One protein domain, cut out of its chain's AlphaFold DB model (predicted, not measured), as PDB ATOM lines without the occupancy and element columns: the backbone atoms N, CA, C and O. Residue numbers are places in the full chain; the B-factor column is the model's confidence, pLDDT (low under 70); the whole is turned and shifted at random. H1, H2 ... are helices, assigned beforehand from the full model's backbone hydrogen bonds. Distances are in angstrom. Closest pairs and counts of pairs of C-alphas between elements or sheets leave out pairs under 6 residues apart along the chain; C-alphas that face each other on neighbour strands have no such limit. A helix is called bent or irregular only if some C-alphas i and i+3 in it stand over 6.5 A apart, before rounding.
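AT A GLANCE: This is residues 178 to 271 of the 645 residues of the protein "DUF262 domain-containing protein" of Anaerotruncus colihominis (UniProt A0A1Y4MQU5). Two pairs of side-by-side helices, H1 with H4 and H2 with H5, make a flat body, and the short helix H3 sits near the middle between them, crossing H5. Residues 190 to 195 stick out, and the long link from H3 to H4 loops round one side. The printed part has 94 residues with five named helices, H1 to H5 in order, and no named strand; the class is all helix. It is compact, with a radius of gyration of the C-alphas of 12.8 A and spans of 37 by 36 by 19 A.

IN THESE COORDINATES: Find C-alpha 178 at (47.568, -6.751, 91.504); from there H1 runs to residue 188. H2, residues 193 to 210, covers 26.6 A; it has a kink of 34 degrees near residue 200 and is only just irregular, with C-alphas 199 and 202 7.0 A apart. Next come H3, residues 214 to 224, and H4, residues 236 to 247, irregular with C-alphas 237 and 240 7.7 A apart. H5, residues 254 to 269, covers 22.4 A and ends at C-alpha 269, (53.966, 8.529, 104.725).

HOW THE PARTS SIT: Begin at H3, the hub. It touches H5 about perpendicular, at 78 degrees, through residues 257 to 261 of H5 alone; the closest C-alphas, of Ile 221 and Val 258, are 6.3 A apart. H3 touches H4 at a steep tilt of 44 degrees, closest at the C-alphas of Asp 215 and Ser 236, 5.8 A. H3 and H1 only just touch, with 3 pairs of C-alphas within 8 A, closest at Ser 178 and Asp 215, 5.0 A. H2 touches H5, the same way, at 34 degrees, a shallow tilt only just short of steep; the C-alphas of Phe 203 and Ser 262 are closest, 5.2 A. H1 touches residues 239 to 243 of H4 alone, the same way, at a shallow tilt of 20 degrees, closest at the C-alphas of Ile 181 and Phe 240, 5.5 A. H2 and H4 are apart. Every O i to N i+4 pair is within hydrogen-bond range in H1, H3 and H5, against 10 of 14 in H2 and 6 of 8 in H4.

THE WHOLE: The farthest C-alphas, of Glu 248 and Phe 271, are 37.3 A apart. The printed part has no cut. The link from H3 to H4, 11 residues, is long. Look for pLDDT under 70 at residues 189 to 195, 197, 229 to 237 and 250 to 252.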
ATOM      1  N   SER A 178      46.329  -7.509  91.671       84.88
ATOM      2  CA  SER A 178      47.568  -6.751  91.504       84.88
ATOM      3  C   SER A 178      48.684  -7.590  90.883       84.88
ATOM      4  O   SER A 178      49.425  -7.084  90.041       84.88
ATOM      5  N   ASP A 179      48.786  -8.873  91.249       78.94
ATOM      6  CA  ASP A 179      49.800  -9.785  90.706       78.94
ATOM      7  C   ASP A 179      49.492 -10.144  89.248       78.94
ATOM      8  O   ASP A 179      50.402 -10.216  88.420       78.94
ATOM      9  N   LEU A 180      48.210 -10.329  88.908       80.00
ATOM     10  CA  LEU A 180      47.780 -10.554  87.522       80.00
ATOM     11  C   LEU A 180      48.080  -9.330  86.653       80.00
ATOM     12  O   LEU A 180      48.614  -9.475  85.551       80.00
ATOM     13  N   ILE A 181      47.777  -8.128  87.157       84.69
ATOM     14  CA  ILE A 181      48.069  -6.863  86.473       84.69
ATOM     15  C   ILE A 181      49.574  -6.722  86.252       84.69
ATOM     16  O   ILE A 181      49.997  -6.520  85.116       84.69
ATOM     17  N   ARG A 182      50.385  -6.894  87.303       82.62
ATOM     18  CA  ARG A 182      51.854  -6.833  87.225       82.62
ATOM     19  C   ARG A 182      52.409  -7.871  86.244       82.62
ATOM     20  O   ARG A 182      53.283  -7.550  85.444       82.62
ATOM     21  N   GLY A 183      51.877  -9.093  86.249       76.25
ATOM     22  CA  GLY A 183      52.263 -10.149  85.310       76.25
ATOM     23  C   GLY A 183      51.926  -9.816  83.854       76.25
ATOM     24  O   GLY A 183      52.758 -10.016  82.968       76.25
ATOM     25  N   MET A 184      50.735  -9.274  83.591       78.25
ATOM     26  CA  MET A 184      50.326  -8.857  82.244       78.25
ATOM     27  C   MET A 184      51.122  -7.651  81.745       78.25
ATOM     28  O   MET A 184      51.562  -7.635  80.596       78.25
ATOM     29  N   ASP A 185      51.343  -6.667  82.612       81.06
ATOM     30  CA  ASP A 185      52.157  -5.490  82.326       81.06
ATOM     31  C   ASP A 185      53.598  -5.890  81.969       81.06
ATOM     32  O   ASP A 185      54.122  -5.476  80.934       81.06
ATOM     33  N   PHE A 186      54.191  -6.809  82.740       76.12
ATOM     34  CA  PHE A 186      55.500  -7.383  82.430       76.12
ATOM     35  C   PHE A 186      55.507  -8.104  81.081       76.12
ATOM     36  O   PHE A 186      56.408  -7.886  80.273       76.12
ATOM     37  N   MET A 187      54.495  -8.935  80.800       72.12
ATOM     38  CA  MET A 187      54.400  -9.671  79.533       72.12
ATOM     39  C   MET A 187      54.322  -8.769  78.298       72.12
ATOM     40  O   MET A 187      54.665  -9.244  77.213       72.12
ATOM     41  N   ARG A 188      53.858  -7.523  78.453       74.00
ATOM     42  CA  ARG A 188      53.798  -6.502  77.394       74.00
ATOM     43  C   ARG A 188      55.067  -5.665  77.295       74.00
ATOM     44  O   ARG A 188      55.313  -5.079  76.243       74.00
ATOM     45  N   SER A 189      55.857  -5.587  78.361       68.94
ATOM     46  CA  SER A 189      57.120  -4.862  78.335       68.94
ATOM     47  C   SER A 189      58.125  -5.587  77.426       68.94
ATOM     48  O   SER A 189      58.356  -6.786  77.557       68.94
ATOM     49  N   THR A 190      58.712  -4.870  76.468       55.84
ATOM     50  CA  THR A 190      59.742  -5.390  75.548       55.84
ATOM     51  C   THR A 190      61.162  -5.250  76.122       55.84
ATOM     52  O   THR A 190      62.123  -5.215  75.359       55.84
ATOM     53  N   GLY A 191      61.291  -5.029  77.436       52.84
ATOM     54  CA  GLY A 191      62.497  -4.503  78.083       52.84
ATOM     55  C   GLY A 191      63.224  -5.491  78.993       52.84
ATOM     56  O   GLY A 191      62.662  -6.497  79.420       52.84
ATOM     57  N   ASP A 192      64.478  -5.149  79.298       55.03
ATOM     58  CA  ASP A 192      65.365  -5.894  80.191       55.03
ATOM     59  C   ASP A 192      64.739  -6.049  81.585       55.03
ATOM     60  O   ASP A 192      64.202  -5.099  82.168       55.03
ATOM     61  N   SER A 193      64.784  -7.269  82.118       60.03
ATOM     62  CA  SER A 193      64.056  -7.616  83.337       60.03
ATOM     63  C   SER A 193      64.506  -6.785  84.544       60.03
ATOM     64  O   SER A 193      63.675  -6.463  85.386       60.03
ATOM     65  N   GLU A 194      65.775  -6.378  84.644       58.97
ATOM     66  CA  GLU A 194      66.279  -5.649  85.820       58.97
ATOM     67  C   GLU A 194      65.649  -4.250  85.983       58.97
ATOM     68  O   GLU A 194      65.178  -3.928  87.080       58.97
ATOM     69  N   ASP A 195      65.531  -3.468  84.903       67.44
ATOM     70  CA  ASP A 195      64.965  -2.108  84.935       67.44
ATOM     71  C   ASP A 195      63.461  -2.110  85.245       67.44
ATOM     72  O   ASP A 195      62.974  -1.268  86.005       67.44
ATOM     73  N   TYR A 196      62.717  -3.087  84.714       71.38
ATOM     74  CA  TYR A 196      61.286  -3.223  84.993       71.38
ATOM     75  C   TYR A 196      61.024  -3.413  86.490       71.38
ATOM     76  O   TYR A 196      60.131  -2.790  87.061       71.38
ATOM     77  N   ASN A 197      61.818  -4.245  87.163       69.19
ATOM     78  CA  ASN A 197      61.574  -4.559  88.572       69.19
ATOM     79  C   ASN A 197      61.933  -3.425  89.513       69.19
ATOM     80  O   ASN A 197      61.239  -3.237  90.512       69.19
ATOM     81  N   ALA A 198      62.965  -2.644  89.184       76.75
ATOM     82  CA  ALA A 198      63.302  -1.444  89.939       76.75
ATOM     83  C   ALA A 198      62.109  -0.469  90.017       76.75
ATOM     84  O   ALA A 198      61.938   0.220  91.023       76.75
ATOM     85  N   LEU A 199      61.236  -0.459  89.001       80.69
ATOM     86  CA  LEU A 199      60.033   0.374  88.993       80.69
ATOM     87  C   LEU A 199      58.949  -0.103  89.973       80.69
ATOM     88  O   LEU A 199      58.156   0.714  90.439       80.69
ATOM     89  N   TRP A 200      58.938  -1.378  90.354       85.12
ATOM     90  CA  TRP A 200      57.955  -1.936  91.287       85.12
ATOM     91  C   TRP A 200      58.417  -1.967  92.746       85.12
ATOM     92  O   TRP A 200      57.579  -2.113  93.629       85.12
ATOM     93  N   VAL A 201      59.711  -1.776  93.031       86.19
ATOM     94  CA  VAL A 201      60.222  -1.748  94.417       86.19
ATOM     95  C   VAL A 201      59.448  -0.756  95.300       86.19
ATOM     96  O   VAL A 201      59.002  -1.164  96.372       86.19
ATOM     97  N   PRO A 202      59.173   0.494  94.867       91.00
ATOM     98  CA  PRO A 202      58.386   1.414  95.685       91.00
ATOM     99  C   PRO A 202      56.962   0.922  95.967       91.00
ATOM    100  O   PRO A 202      56.407   1.246  97.010       91.00
ATOM    101  N   PHE A 203      56.351   0.150  95.062       89.88
ATOM    102  CA  PHE A 203      55.021  -0.424  95.282       89.88
ATOM    103  C   PHE A 203      55.043  -1.435  96.434       89.88
ATOM    104  O   PHE A 203      54.219  -1.347  97.345       89.88
ATOM    105  N   ASP A 204      56.037  -2.325  96.440       86.00
ATOM    106  CA  ASP A 204      56.229  -3.310  97.508       86.00
ATOM    107  C   ASP A 204      56.589  -2.636  98.853       86.00
ATOM    108  O   ASP A 204      56.145  -3.089  99.911       86.00
ATOM    109  N   GLU A 205      57.339  -1.525  98.830       87.75
ATOM    110  CA  GLU A 205      57.639  -0.714 100.022       87.75
ATOM    111  C   GLU A 205      56.388  -0.042 100.603       87.75
ATOM    112  O   GLU A 205      56.212  -0.049 101.819       87.75
ATOM    113  N   VAL A 206      55.483   0.495  99.771       88.62
ATOM    114  CA  VAL A 206      54.223   1.098 100.256       88.62
ATOM    115  C   VAL A 206      53.368   0.062 100.978       88.62
ATOM    116  O   VAL A 206      52.863   0.351 102.060       88.62
ATOM    117  N   ILE A 207      53.231  -1.144 100.421       84.88
ATOM    118  CA  ILE A 207      52.476  -2.239 101.052       84.88
ATOM    119  C   ILE A 207      53.018  -2.525 102.458       84.88
ATOM    120  O   ILE A 207      52.244  -2.673 103.402       84.88
ATOM    121  N   GLN A 208      54.345  -2.555 102.612       83.00
ATOM    122  CA  GLN A 208      54.996  -2.851 103.889       83.00
ATOM    123  C   GLN A 208      54.930  -1.682 104.880       83.00
ATOM    124  O   GLN A 208      54.564  -1.889 106.034       83.00
ATOM    125  N   GLU A 209      55.276  -0.464 104.455       84.75
ATOM    126  CA  GLU A 209      55.359   0.706 105.343       84.75
ATOM    127  C   GLU A 209      53.992   1.282 105.707       84.75
ATOM    128  O   GLU A 209      53.824   1.803 106.809       84.75
ATOM    129  N   CYS A 210      53.027   1.217 104.789       80.75
ATOM    130  CA  CYS A 210      51.682   1.754 105.000       80.75
ATOM    131  C   CYS A 210      50.683   0.677 105.443       80.75
ATOM    132  O   CYS A 210      49.553   1.023 105.770       80.75
ATOM    133  N   ASN A 211      51.079  -0.604 105.460       77.38
ATOM    134  CA  ASN A 211      50.217  -1.743 105.796       77.38
ATOM    135  C   ASN A 211      48.912  -1.771 104.968       77.38
ATOM    136  O   ASN A 211      47.816  -1.907 105.510       77.38
ATOM    137  N   VAL A 212      49.038  -1.604 103.647       79.50
ATOM    138  CA  VAL A 212      47.913  -1.559 102.693       79.50
ATOM    139  C   VAL A 212      47.885  -2.837 101.858       79.50
ATOM    140  O   VAL A 212      48.933  -3.329 101.447       79.50
ATOM    141  N   ASP A 213      46.689  -3.359 101.578       82.94
ATOM    142  CA  ASP A 213      46.503  -4.499 100.678       82.94
ATOM    143  C   ASP A 213      46.957  -4.176  99.237       82.94
ATOM    144  O   ASP A 213      46.774  -3.062  98.739       82.94
ATOM    145  N   SER A 214      47.568  -5.145  98.550       84.44
ATOM    146  CA  SER A 214      48.154  -4.916  97.224       84.44
ATOM    147  C   SER A 214      47.106  -4.623  96.148       84.44
ATOM    148  O   SER A 214      47.346  -3.768  95.289       84.44
ATOM    149  N   ASP A 215      45.941  -5.276  96.202       82.94
ATOM    150  CA  ASP A 215      44.837  -5.027  95.271       82.94
ATOM    151  C   ASP A 215      44.225  -3.655  95.549       82.94
ATOM    152  O   ASP A 215      43.927  -2.897  94.622       82.94
ATOM    153  N   GLU A 216      44.108  -3.288  96.825       79.06
ATOM    154  CA  GLU A 216      43.619  -1.970  97.211       79.06
ATOM    155  C   GLU A 216      44.556  -0.850  96.733       79.06
ATOM    156  O   GLU A 216      44.095   0.124  96.131       79.06
ATOM    157  N   LEU A 217      45.874  -0.985  96.922       85.31
ATOM    158  CA  LEU A 217      46.853  -0.024  96.406       85.31
ATOM    159  C   LEU A 217      46.800   0.066  94.875       85.31
ATOM    160  O   LEU A 217      46.806   1.169  94.319       85.31
ATOM    161  N   MET A 218      46.703  -1.079  94.194       87.81
ATOM    162  CA  MET A 218      46.596  -1.146  92.737       87.81
ATOM    163  C   MET A 218      45.366  -0.392  92.226       87.81
ATOM    164  O   MET A 218      45.469   0.429  91.312       87.81
ATOM    165  N   ALA A 219      44.213  -0.606  92.860       82.25
ATOM    166  CA  ALA A 219      42.987   0.091  92.512       82.25
ATOM    167  C   ALA A 219      43.142   1.612  92.603       82.25
ATOM    168  O   ALA A 219      42.739   2.339  91.692       82.25
ATOM    169  N   ARG A 220      43.777   2.108  93.671       81.44
ATOM    170  CA  ARG A 220      44.010   3.548  93.873       81.44
ATOM    171  C   ARG A 220      44.877   4.143  92.783       81.44
ATOM    172  O   ARG A 220      44.555   5.224  92.292       81.44
ATOM    173  N   ILE A 221      45.943   3.441  92.399       86.75
ATOM    174  CA  ILE A 221      46.820   3.866  91.307       86.75
ATOM    175  C   ILE A 221      45.984   3.998  90.034       86.75
ATOM    176  O   ILE A 221      45.933   5.086  89.464       86.75
ATOM    177  N   MET A 222      45.229   2.961  89.668       85.25
ATOM    178  CA  MET A 222      44.381   2.965  88.470       85.25
ATOM    179  C   MET A 222      43.318   4.081  88.468       85.25
ATOM    180  O   MET A 222      43.020   4.639  87.410       85.25
ATOM    181  N   ILE A 223      42.747   4.444  89.624       79.19
ATOM    182  CA  ILE A 223      41.851   5.611  89.729       79.19
ATOM    183  C   ILE A 223      42.635   6.909  89.539       79.19
ATOM    184  O   ILE A 223      42.221   7.782  88.776       79.19
ATOM    185  N   SER A 224      43.734   7.065  90.283       77.19
ATOM    186  CA  SER A 224      44.491   8.317  90.366       77.19
ATOM    187  C   SER A 224      45.069   8.722  89.017       77.19
ATOM    188  O   SER A 224      45.131   9.907  88.695       77.19
ATOM    189  N   THR A 225      45.406   7.732  88.198       79.06
ATOM    190  CA  THR A 225      45.949   7.931  86.864       79.06
ATOM    191  C   THR A 225      44.865   8.054  85.787       79.06
ATOM    192  O   THR A 225      45.167   8.217  84.606       79.06
ATOM    193  N   GLY A 226      43.586   7.962  86.174       77.50
ATOM    194  CA  GLY A 226      42.438   8.051  85.273       77.50
ATOM    195  C   GLY A 226      42.203   6.812  84.405       77.50
ATOM    196  O   GLY A 226      41.300   6.845  83.563       77.50
ATOM    197  N   MET A 227      42.965   5.729  84.616       80.44
ATOM    198  CA  MET A 227      42.801   4.454  83.908       80.44
ATOM    199  C   MET A 227      41.404   3.865  84.147       80.44
ATOM    200  O   MET A 227      40.761   3.375  83.217       80.44
ATOM    201  N   VAL A 228      40.899   3.970  85.380       75.81
ATOM    202  CA  VAL A 228      39.541   3.556  85.750       75.81
ATOM    203  C   VAL A 228      38.722   4.781  86.132       75.81
ATOM    204  O   VAL A 228      38.976   5.441  87.135       75.81
ATOM    205  N   ARG A 229      37.710   5.085  85.311       67.12
ATOM    206  CA  ARG A 229      36.769   6.189  85.565       67.12
ATOM    207  C   ARG A 229      35.605   5.778  86.460       67.12
ATOM    208  O   ARG A 229      35.088   6.611  87.197       67.12
ATOM    209  N   ASP A 230      35.183   4.521  86.359       63.78
ATOM    210  CA  ASP A 230      34.077   3.984  87.142       63.78
ATOM    211  C   ASP A 230      34.593   3.431  88.470       63.78
ATOM    212  O   ASP A 230      35.194   2.359  88.541       63.78
ATOM    213  N   ARG A 231      34.360   4.208  89.524       62.75
ATOM    214  CA  ARG A 231      34.848   3.938  90.876       62.75
ATOM    215  C   ARG A 231      34.049   2.847  91.601       62.75
ATOM    216  O   ARG A 231      34.459   2.440  92.684       62.75
ATOM    217  N   SER A 232      32.949   2.361  91.007       53.25
ATOM    218  CA  SER A 232      32.150   1.244  91.539       53.25
ATOM    219  C   SER A 232      32.799  -0.128  91.312       53.25
ATOM    220  O   SER A 232      32.533  -1.064  92.058       53.25
ATOM    221  N   TYR A 233      33.705  -0.256  90.331       50.91
ATOM    222  CA  TYR A 233      34.371  -1.527  89.992       50.91
ATOM    223  C   TYR A 233      35.463  -1.948  90.985       50.91
ATOM    224  O   TYR A 233      36.141  -2.951  90.773       50.91
ATOM    225  N   ILE A 234      35.645  -1.195  92.067       55.84
ATOM    226  CA  ILE A 234      36.784  -1.303  92.983       55.84
ATOM    227  C   ILE A 234      36.458  -2.265  94.125       55.84
ATOM    228  O   ILE A 234      36.657  -1.991  95.299       55.84
ATOM    229  N   ASN A 235      35.958  -3.431  93.740       54.72
ATOM    230  CA  ASN A 235      36.124  -4.636  94.532       54.72
ATOM    231  C   ASN A 235      37.206  -5.446  93.813       54.72
ATOM    232  O   ASN A 235      37.175  -5.536  92.583       54.72
ATOM    233  N   SER A 236      38.166  -6.003  94.559       55.59
ATOM    234  CA  SER A 236      39.381  -6.661  94.036       55.59
ATOM    235  C   SER A 236      39.137  -7.512  92.780       55.59
ATOM    236  O   SER A 236      39.849  -7.361  91.796       55.59
ATOM    237  N   LEU A 237      38.036  -8.272  92.750       57.81
ATOM    238  CA  LEU A 237      37.571  -9.159  91.667       57.81
ATOM    239  C   LEU A 237      37.426  -8.543  90.250       57.81
ATOM    240  O   LEU A 237      37.125  -9.277  89.306       57.81
ATOM    241  N   GLY A 238      37.532  -7.220  90.082       75.19
ATOM    242  CA  GLY A 238      37.352  -6.533  88.794       75.19
ATOM    243  C   GLY A 238      38.584  -5.819  88.234       75.19
ATOM    244  O   GLY A 238      38.525  -5.345  87.093       75.19
ATOM    245  N   LEU A 239      39.677  -5.717  89.000       80.75
ATOM    246  CA  LEU A 239      40.809  -4.848  88.663       80.75
ATOM    247  C   LEU A 239      41.545  -5.317  87.411       80.75
ATOM    248  O   LEU A 239      41.786  -4.509  86.511       80.75
ATOM    249  N   PHE A 240      41.837  -6.615  87.299       83.00
ATOM    250  CA  PHE A 240      42.551  -7.153  86.146       83.00
ATOM    251  C   PHE A 240      41.790  -6.904  84.842       83.00
ATOM    252  O   PHE A 240      42.354  -6.427  83.860       83.00
ATOM    253  N   ARG A 241      40.472  -7.127  84.856       81.44
ATOM    254  CA  ARG A 241      39.599  -6.864  83.699       81.44
ATOM    255  C   ARG A 241      39.515  -5.385  83.342       81.44
ATOM    256  O   ARG A 241      39.346  -5.042  82.173       81.44
ATOM    257  N   ALA A 242      39.558  -4.504  84.335       81.00
ATOM    258  CA  ALA A 242      39.579  -3.069  84.090       81.00
ATOM    259  C   ALA A 242      40.912  -2.646  83.451       81.00
ATOM    260  O   ALA A 242      40.901  -1.884  82.483       81.00
ATOM    261  N   TYR A 243      42.028  -3.200  83.937       85.44
ATOM    262  CA  TYR A 243      43.360  -2.986  83.378       85.44
ATOM    263  C   TYR A 243      43.426  -3.449  81.920       85.44
ATOM    264  O   TYR A 243      43.739  -2.632  81.057       85.44
ATOM    265  N   THR A 244      43.051  -4.700  81.621       82.94
ATOM    266  CA  THR A 244      43.112  -5.264  80.256       82.94
ATOM    267  C   THR A 244      42.319  -4.430  79.250       82.94
ATOM    268  O   THR A 244      42.850  -4.057  78.207       82.94
ATOM    269  N   ARG A 245      41.094  -4.012  79.590       82.12
ATOM    270  CA  ARG A 245      40.297  -3.117  78.728       82.12
ATOM    271  C   ARG A 245      40.925  -1.741  78.520       82.12
ATOM    272  O   ARG A 245      40.657  -1.106  77.499       82.12
ATOM    273  N   ALA A 246      41.650  -1.218  79.508       81.25
ATOM    274  CA  ALA A 246      42.276   0.093  79.401       81.25
ATOM    275  C   ALA A 246      43.486   0.043  78.464       81.25
ATOM    276  O   ALA A 246      43.610   0.882  77.573       81.25
ATOM    277  N   ILE A 247      44.325  -0.983  78.608       81.12
ATOM    278  CA  ILE A 247      45.536  -1.143  77.798       81.12
ATOM    279  C   ILE A 247      45.278  -1.565  76.345       81.12
ATOM    280  O   ILE A 247      46.149  -1.389  75.500       81.12
ATOM    281  N   GLU A 248      44.096  -2.106  76.034       79.12
ATOM    282  CA  GLU A 248      43.659  -2.352  74.652       79.12
ATOM    283  C   GLU A 248      43.390  -1.052  73.879       79.12
ATOM    284  O   GLU A 248      43.465  -1.028  72.651       79.12
ATOM    285  N   LYS A 249      43.032   0.028  74.585       74.81
ATOM    286  CA  LYS A 249      42.594   1.287  73.968       74.81
ATOM    287  C   LYS A 249      43.727   2.282  73.757       74.81
ATOM    288  O   LYS A 249      43.667   3.057  72.806       74.81
ATOM    289  N   GLU A 250      44.716   2.290  74.644       69.62
ATOM    290  CA  GLU A 250      45.793   3.281  74.669       69.62
ATOM    291  C   GLU A 250      47.141   2.614  74.978       69.62
ATOM    292  O   GLU A 250      47.216   1.666  75.764       69.62
ATOM    293  N   ASP A 251      48.222   3.128  74.378       69.31
ATOM    294  CA  ASP A 251      49.585   2.714  74.724       69.31
ATOM    295  C   ASP A 251      49.983   3.347  76.062       69.31
ATOM    296  O   ASP A 251      50.465   4.479  76.146       69.31
ATOM    297  N   TYR A 252      49.651   2.631  77.131       69.00
ATOM    298  CA  TYR A 252      49.737   3.111  78.498       69.00
ATOM    299  C   TYR A 252      50.993   2.563  79.191       69.00
ATOM    300  O   TYR A 252      51.109   1.353  79.397       69.00
ATOM    301  N   ASN A 253      51.912   3.440  79.614       78.25
ATOM    302  CA  ASN A 253      53.085   3.053  80.411       78.25
ATOM    303  C   ASN A 253      52.715   2.934  81.900       78.25
ATOM    304  O   ASN A 253      53.016   3.813  82.712       78.25
ATOM    305  N   PHE A 254      52.019   1.850  82.245       83.69
ATOM    306  CA  PHE A 254      51.440   1.658  83.576       83.69
ATOM    307  C   PHE A 254      52.497   1.496  84.660       83.69
ATOM    308  O   PHE A 254      52.372   2.079  85.736       83.69
ATOM    309  N   THR A 255      53.583   0.797  84.344       84.56
ATOM    310  CA  THR A 255      54.727   0.599  85.234       84.56
ATOM    311  C   THR A 255      55.270   1.917  85.794       84.56
ATOM    312  O   THR A 255      55.561   2.027  86.986       84.56
ATOM    313  N   ARG A 256      55.397   2.946  84.945       84.31
ATOM    314  CA  ARG A 256      55.926   4.252  85.359       84.31
ATOM    315  C   ARG A 256      54.957   5.008  86.266       84.31
ATOM    316  O   ARG A 256      55.403   5.657  87.210       84.31
ATOM    317  N   GLU A 257      53.662   4.919  85.990       87.50
ATOM    318  CA  GLU A 257      52.622   5.543  86.812       87.50
ATOM    319  C   GLU A 257      52.533   4.892  88.199       87.50
ATOM    320  O   GLU A 257      52.489   5.599  89.207       87.50
ATOM    321  N   VAL A 258      52.617   3.556  88.263       89.75
ATOM    322  CA  VAL A 258      52.736   2.802  89.522       89.75
ATOM    323  C   VAL A 258      53.941   3.293  90.320       89.75
ATOM    324  O   VAL A 258      53.800   3.692  91.475       89.75
ATOM    325  N   ASN A 259      55.120   3.335  89.693       90.75
ATOM    326  CA  ASN A 259      56.347   3.786  90.345       90.75
ATOM    327  C   ASN A 259      56.221   5.213  90.902       90.75
ATOM    328  O   ASN A 259      56.574   5.463  92.057       90.75
ATOM    329  N   LEU A 260      55.700   6.141  90.094       91.19
ATOM    330  CA  LEU A 260      55.545   7.543  90.473       91.19
ATOM    331  C   LEU A 260      54.579   7.700  91.650       91.19
ATOM    332  O   LEU A 260      54.913   8.379  92.623       91.19
ATOM    333  N   TYR A 261      53.407   7.065  91.585       92.06
ATOM    334  CA  TYR A 261      52.432   7.108  92.672       92.06
ATOM    335  C   TYR A 261      53.017   6.529  93.962       92.06
ATOM    336  O   TYR A 261      52.932   7.159  95.016       92.06
ATOM    337  N   SER A 262      53.664   5.363  93.891       92.81
ATOM    338  CA  SER A 262      54.246   4.713  95.066       92.81
ATOM    339  C   SER A 262      55.346   5.555  95.717       92.81
ATOM    340  O   SER A 262      55.380   5.678  96.939       92.81
ATOM    341  N   GLN A 263      56.194   6.229  94.934       94.25
ATOM    342  CA  GLN A 263      57.177   7.170  95.486       94.25
ATOM    343  C   GLN A 263      56.522   8.359  96.196       94.25
ATOM    344  O   GLN A 263      56.999   8.781  97.253       94.25
ATOM    345  N   LYS A 264      55.438   8.907  95.635       94.44
ATOM    346  CA  LYS A 264      54.668   9.982  96.278       94.44
ATOM    347  C   LYS A 264      54.057   9.509  97.594       94.44
ATOM    348  O   LYS A 264      54.188  10.204  98.598       94.44
ATOM    349  N   ALA A 265      53.466   8.314  97.608       92.62
ATOM    350  CA  ALA A 265      52.895   7.709  98.807       92.62
ATOM    351  C   ALA A 265      53.947   7.511  99.913       92.62
ATOM    352  O   ALA A 265      53.701   7.897 101.050       92.62
ATOM    353  N   LEU A 266      55.146   7.010  99.586       93.38
ATOM    354  CA  LEU A 266      56.242   6.860 100.558       93.38
ATOM    355  C   LEU A 266      56.716   8.202 101.120       93.38
ATOM    356  O   LEU A 266      56.947   8.327 102.321       93.38
ATOM    357  N   ARG A 267      56.853   9.223 100.266       95.00
ATOM    358  CA  ARG A 267      57.208  10.578 100.718       95.00
ATOM    359  C   ARG A 267      56.155  11.130 101.669       95.00
ATOM    360  O   ARG A 267      56.520  11.647 102.717       95.00
ATOM    361  N   ALA A 268      54.882  10.971 101.323       93.81
ATOM    362  CA  ALA A 268      53.766  11.405 102.146       93.81
ATOM    363  C   ALA A 268      53.699  10.647 103.482       93.81
ATOM    364  O   ALA A 268      53.507  11.270 104.518       93.81
ATOM    365  N   ASN A 269      53.935   9.330 103.494       89.94
ATOM    366  CA  ASN A 269      53.966   8.529 104.725       89.94
ATOM    367  C   ASN A 269      55.097   8.953 105.681       89.94
ATOM    368  O   ASN A 269      54.964   8.840 106.895       89.94
ATOM    369  N   ARG A 270      56.207   9.462 105.132       92.75
ATOM    370  CA  ARG A 270      57.385   9.933 105.882       92.75
ATOM    371  C   ARG A 270      57.371  11.451 106.133       92.75
ATOM    372  O   ARG A 270      58.353  11.986 106.645       92.75
ATOM    373  N   PHE A 271      56.303  12.148 105.743       93.75
ATOM    374  CA  PHE A 271      56.155  13.592 105.914       93.75
ATOM    375  C   PHE A 271      55.683  13.938 107.335       93.75
ATOM    376  O   PHE A 271      54.858  13.235 107.918       93.75
TER     377      PHE A 271